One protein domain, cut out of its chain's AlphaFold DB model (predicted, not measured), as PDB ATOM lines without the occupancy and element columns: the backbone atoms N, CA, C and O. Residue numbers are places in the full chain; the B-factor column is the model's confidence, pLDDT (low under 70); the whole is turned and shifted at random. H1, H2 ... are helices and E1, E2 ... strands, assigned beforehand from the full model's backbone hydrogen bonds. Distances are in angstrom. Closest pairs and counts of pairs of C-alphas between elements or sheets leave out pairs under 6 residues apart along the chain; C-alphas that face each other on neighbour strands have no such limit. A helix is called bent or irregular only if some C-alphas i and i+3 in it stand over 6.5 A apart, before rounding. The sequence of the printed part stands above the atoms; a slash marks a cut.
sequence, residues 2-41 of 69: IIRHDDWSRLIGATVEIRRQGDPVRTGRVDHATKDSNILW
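What this domain is: This is residues 2 to 41 of the 69 residues of an uncharacterized protein of Arthrobacter sp. PAMC25564 (UniProt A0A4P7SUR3). What is the shape? A curving antiparallel sheet has the long, bent E3 between E2 and E4, with short helix H1 packed on it; E1 lies near E2. What makes it up? The printed part has 40 residues, with E1, H1, E2, E3, E4 in chain order. It is mostly strand and compact, radius of gyration of the C-alphas 9.6 A, spanning 25 by 17 by 16 A.

Where its parts are: What comes first? E1, residues 2 to 5, 9.5 A, begins at C-alpha 2 (36.118, 48.042, -47.390); H1, residues 8 to 11, is 5.2 A. What follows? E2, residues 15 to 20, is 16.6 A; E3, residues 23 to 33, is 21.3 A and bends by 91 degrees at residue 30. E4, residues 39 to 41, 7.0 A, ends at C-alpha 41 (32.412, 45.459, -28.771).

How they stand to each other: Where is E1? E1 pairs with no named strand; E1 and E2 are near each other, with 9 C-alpha pairs within 10 A. Where is H1? It is on the sheet, height 7.5 A, only just over E3 with 3 C-alphas; closest are the C-alphas of Ser 9 and Ala 33, 5.1 A. Too short for an O i to N i+4 pair, it has one O i to N i+3 pair, within range. How do strands pair? Hairpins E2 and E3, then E3 and E4, form a meander, each strand the antiparallel neighbour of the one before. Within hydrogen-bond range are N 18 and O 26, 2.8 A, and N 41 and O 32, 2.8 A.

The domain as a whole: How large is it? The farthest C-alphas, of Asp 23 and Lys 35, are 25.4 A apart. Is it continuous and confident? The printed part has no cut, its four links are tight, and no printed residue is under 70 in pLDDT.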
ATOM      1  N   ILE A   2      35.960  47.931 -48.849       88.62
ATOM      2  CA  ILE A   2      36.118  48.042 -47.390       88.62
ATOM      3  C   ILE A   2      37.277  48.995 -47.093       88.62
ATOM      4  O   ILE A   2      38.300  48.938 -47.774       88.62
ATOM      5  N   ILE A   3      37.101  49.887 -46.126       93.88
ATOM      6  CA  ILE A   3      38.094  50.894 -45.741       93.88
ATOM      7  C   ILE A   3      38.345  50.824 -44.239       93.88
ATOM      8  O   ILE A   3      37.441  50.492 -43.470       93.88
ATOM      9  N   ARG A   4      39.575  51.126 -43.825       95.81
ATOM     10  CA  ARG A   4      39.937  51.210 -42.413       95.81
ATOM     11  C   ARG A   4      39.287  52.440 -41.787       95.81
ATOM     12  O   ARG A   4      39.344  53.527 -42.357       95.81
ATOM     13  N   HIS A   5      38.733  52.271 -40.595       96.31
ATOM     14  CA  HIS A   5      38.202  53.362 -39.787       96.31
ATOM     15  C   HIS A   5      38.982  53.475 -38.481       96.31
ATOM     16  O   HIS A   5      39.059  52.520 -37.706       96.31
ATOM     17  N   ASP A   6      39.517  54.664 -38.212       96.19
ATOM     18  CA  ASP A   6      40.148  54.957 -36.926       96.19
ATOM     19  C   ASP A   6      39.135  55.496 -35.901       96.19
ATOM     20  O   ASP A   6      39.307  55.267 -34.706       96.19
ATOM     21  N   ASP A   7      38.034  56.124 -36.326       96.69
ATOM     22  CA  ASP A   7      36.954  56.549 -35.424       96.69
ATOM     23  C   ASP A   7      35.915  55.432 -35.232       96.69
ATOM     24  O   ASP A   7      34.912  55.347 -35.944       96.69
ATOM     25  N   TRP A   8      36.179  54.542 -34.275       97.50
ATOM     26  CA  TRP A   8      35.327  53.389 -33.967       97.50
ATOM     27  C   TRP A   8      33.970  53.767 -33.370       97.50
ATOM     28  O   TRP A   8      33.013  53.013 -33.533       97.50
ATOM     29  N   SER A   9      33.841  54.946 -32.757       97.31
ATOM     30  CA  SER A   9      32.567  55.448 -32.230       97.31
ATOM     31  C   SER A   9      31.484  55.587 -33.309       97.31
ATOM     32  O   SER A   9      30.304  55.369 -33.038       97.31
ATOM     33  N   ARG A  10      31.881  55.861 -34.560       95.88
ATOM     34  CA  ARG A  10      30.976  55.975 -35.719       95.88
ATOM     35  C   ARG A  10      30.553  54.636 -36.309       95.88
ATOM     36  O   ARG A  10      29.719  54.606 -37.206       95.88
ATOM     37  N   LEU A  11      31.147  53.538 -35.847       96.75
ATOM     38  CA  LEU A  11      30.884  52.203 -36.376       96.75
ATOM     39  C   LEU A  11      29.761  51.475 -35.637       96.75
ATOM     40  O   LEU A  11      29.400  50.381 -36.054       96.75
ATOM     41  N   ILE A  12      29.204  52.044 -34.564       97.25
ATOM     42  CA  ILE A  12      28.114  51.423 -33.799       97.25
ATOM     43  C   ILE A  12      26.948  51.079 -34.738       97.25
ATOM     44  O   ILE A  12      26.428  51.933 -35.451       97.25
ATOM     45  N   GLY A  13      26.548  49.807 -34.746       95.94
ATOM     46  CA  GLY A  13      25.510  49.263 -35.623       95.94
ATOM     47  C   GLY A  13      26.006  48.753 -36.981       95.94
ATOM     48  O   GLY A  13      25.306  47.952 -37.600       95.94
ATOM     49  N   ALA A  14      27.203  49.138 -37.427       95.75
ATOM     50  CA  ALA A  14      27.776  48.676 -38.687       95.75
ATOM     51  C   ALA A  14      28.379  47.267 -38.565       95.75
ATOM     52  O   ALA A  14      28.869  46.861 -37.508       95.75
ATOM     53  N   THR A  15      28.385  46.528 -39.675       96.00
ATOM     54  CA  THR A  15      29.168  45.292 -39.812       96.00
ATOM     55  C   THR A  15      30.593  45.642 -40.212       96.00
ATOM     56  O   THR A  15      30.808  46.354 -41.195       96.00
ATOM     57  N   VAL A  16      31.560  45.118 -39.462       97.25
ATOM     58  CA  VAL A  16      32.985  45.387 -39.659       97.25
ATOM     59  C   VAL A  16      33.777  44.095 -39.757       97.25
ATOM     60  O   VAL A  16      33.456  43.102 -39.105       97.25
ATOM     61  N   GLU A  17      34.841  44.128 -40.545       97.75
ATOM     62  CA  GLU A  17      35.914  43.145 -40.501       97.75
ATOM     63  C   GLU A  17      36.985  43.642 -39.527       97.75
ATOM     64  O   GLU A  17      37.540  44.733 -39.682       97.75
ATOM     65  N   ILE A  18      37.257  42.846 -38.497       97.94
ATOM     66  CA  ILE A  18      38.346  43.077 -37.559       97.94
ATOM     67  C   ILE A  18      39.596  42.406 -38.094       97.94
ATOM     68  O   ILE A  18      39.599  41.196 -38.347       97.94
ATOM     69  N   ARG A  19      40.669  43.184 -38.195       98.19
ATOM     70  CA  ARG A  19      42.001  42.698 -38.551       98.19
ATOM     71  C   ARG A  19      42.975  42.896 -37.408       98.19
ATOM     72  O   ARG A  19      42.740  43.724 -36.529       98.19
ATOM     73  N   ARG A  20      44.077  42.156 -37.423       97.50
ATOM     74  CA  ARG A  20      45.227  42.395 -36.552       97.50
ATOM     75  C   ARG A  20      46.480  42.329 -37.403       97.50
ATOM     76  O   ARG A  20      46.720  41.304 -38.023       97.50
ATOM     77  N   GLN A  21      47.244  43.419 -37.442       92.56
ATOM     78  CA  GLN A  21      48.443  43.518 -38.291       92.56
ATOM     79  C   GLN A  21      48.152  43.194 -39.774       92.56
ATOM     80  O   GLN A  21      48.955  42.562 -40.449       92.56
ATOM     81  N   GLY A  22      46.987  43.615 -40.279       92.56
ATOM     82  CA  GLY A  22      46.549  43.351 -41.654       92.56
ATOM     83  C   GLY A  22      45.829  42.016 -41.887       92.56
ATOM     84  O   GLY A  22      45.115  41.909 -42.885       92.56
ATOM     85  N   ASP A  23      45.910  41.053 -40.964       96.12
ATOM     86  CA  ASP A  23      45.269  39.742 -41.120       96.12
ATOM     87  C   ASP A  23      43.822  39.738 -40.596       96.12
ATOM     88  O   ASP A  23      43.585  40.187 -39.467       96.12
ATOM     89  N   PRO A  24      42.836  39.221 -41.357       96.19
ATOM     90  CA  PRO A  24      41.462  39.074 -40.884       96.19
ATOM     91  C   PRO A  24      41.359  38.143 -39.672       96.19
ATOM     92  O   PRO A  24      41.819  37.005 -39.694       96.19
ATOM     93  N   VAL A  25      40.702  38.621 -38.615       96.12
ATOM     94  CA  VAL A  25      40.486  37.870 -37.370       96.12
ATOM     95  C   VAL A  25      39.031  37.443 -37.223       96.12
ATOM     96  O   VAL A  25      38.755  36.318 -36.808       96.12
ATOM     97  N   ARG A  26      38.087  38.349 -37.498       95.12
ATOM     98  CA  ARG A  26      36.642  38.090 -37.398       95.12
ATOM     99  C   ARG A  26      35.851  39.203 -38.080       95.12
ATOM    100  O   ARG A  26      36.206  40.365 -37.937       95.12
ATOM    101  N   THR A  27      34.707  38.862 -38.663       96.44
ATOM    102  CA  THR A  27      33.657  39.825 -39.032       96.44
ATOM    103  C   THR A  27      32.542  39.827 -37.988       96.44
ATOM    104  O   THR A  27      32.237  38.781 -37.418       96.44
ATOM    105  N   GLY A  28      31.951  40.987 -37.706       96.56
ATOM    106  CA  GLY A  28      30.791  41.081 -36.819       96.56
ATOM    107  C   GLY A  28      30.163  42.470 -36.793       96.56
ATOM    108  O   GLY A  28      30.761  43.449 -37.242       96.56
ATOM    109  N   ARG A  29      28.946  42.563 -36.250       97.50
ATOM    110  CA  ARG A  29      28.260  43.844 -36.034       97.50
ATOM    111  C   ARG A  29      28.777  44.522 -34.770       97.50
ATOM    112  O   ARG A  29      28.845  43.881 -33.722       97.50
ATOM    113  N   VAL A  30      29.111  45.805 -34.848       97.94
ATOM    114  CA  VAL A  30      29.521  46.591 -33.680       97.94
ATOM    115  C   VAL A  30      28.296  46.881 -32.816       97.94
ATOM    116  O   VAL A  30      27.334  47.501 -33.261       97.94
ATOM    117  N   ASP A  31      28.340  46.417 -31.576       98.56
ATOM    118  CA  ASP A  31      27.329  46.644 -30.545       98.56
ATOM    119  C   ASP A  31      27.567  47.972 -29.816       98.56
ATOM    120  O   ASP A  31      26.645  48.747 -29.578       98.56
ATOM    121  N   HIS A  32      28.829  48.259 -29.492       98.62
ATOM    122  CA  HIS A  32      29.214  49.478 -28.793       98.62
ATOM    123  C   HIS A  32      30.659  49.864 -29.107       98.62
ATOM    124  O   HIS A  32      31.459  49.012 -29.486       98.62
ATOM    125  N   ALA A  33      31.011  51.126 -28.887       98.50
ATOM    126  CA  ALA A  33      32.385  51.605 -28.927       98.50
ATOM    127  C   ALA A  33      32.578  52.724 -27.904       98.50
ATOM    128  O   ALA A  33      31.646  53.478 -27.617       98.50
ATOM    129  N   THR A  34      33.777  52.825 -27.334       98.44
ATOM    130  CA  THR A  34      34.117  53.932 -26.441       98.44
ATOM    131  C   THR A  34      34.181  55.247 -27.216       98.44
ATOM    132  O   THR A  34      34.496  55.279 -28.405       98.44
ATOM    133  N   LYS A  35      33.899  56.363 -26.533       97.56
ATOM    134  CA  LYS A  35      33.907  57.707 -27.137       97.56
ATOM    135  C   LYS A  35      35.287  58.119 -27.672       97.56
ATOM    136  O   LYS A  35      35.368  58.903 -28.607       97.56
ATOM    137  N   ASP A  36      36.355  57.607 -27.069       98.12
ATOM    138  CA  ASP A  36      37.738  57.821 -27.507       98.12
ATOM    139  C   ASP A  36      38.160  56.887 -28.657       98.12
ATOM    140  O   ASP A  36      39.291  56.964 -29.129       98.12
ATOM    141  N   SER A  37      37.260  56.014 -29.122       97.62
ATOM    142  CA  SER A  37      37.480  55.106 -30.247       97.62
ATOM    143  C   SER A  37      38.645  54.123 -30.061       97.62
ATOM    144  O   SER A  37      39.190  53.619 -31.047       97.62
ATOM    145  N   ASN A  38      39.022  53.820 -28.813       98.12
ATOM    146  CA  ASN A  38      40.076  52.850 -28.495       98.12
ATOM    147  C   ASN A  38      39.555  51.418 -28.332       98.12
ATOM    148  O   ASN A  38      40.285  50.470 -28.616       98.12
ATOM    149  N   ILE A  39      38.300  51.250 -27.910       98.56
ATOM    150  CA  ILE A  39      37.695  49.937 -27.680       98.56
ATOM    151  C   ILE A  39      36.354  49.861 -28.406       98.56
ATOM    152  O   ILE A  39      35.559  50.801 -28.374       98.56
ATOM    153  N   LEU A  40      36.078  48.719 -29.036       98.38
ATOM    154  CA  LEU A  40      34.742  48.374 -29.520       98.38
ATOM    155  C   LEU A  40      34.312  46.998 -29.024       98.38
ATOM    156  O   LEU A  40      35.131  46.152 -28.672       98.38
ATOM    157  N   TRP A  41      33.009  46.758 -29.029       98.75
ATOM    158  CA  TRP A  41      32.412  45.459 -28.771       98.75
ATOM    159  C   TRP A  41      31.678  44.998 -30.015       98.75
ATOM    160  O   TRP A  41      30.822  45.709 -30.538       98.75
TER     161      TRP A  41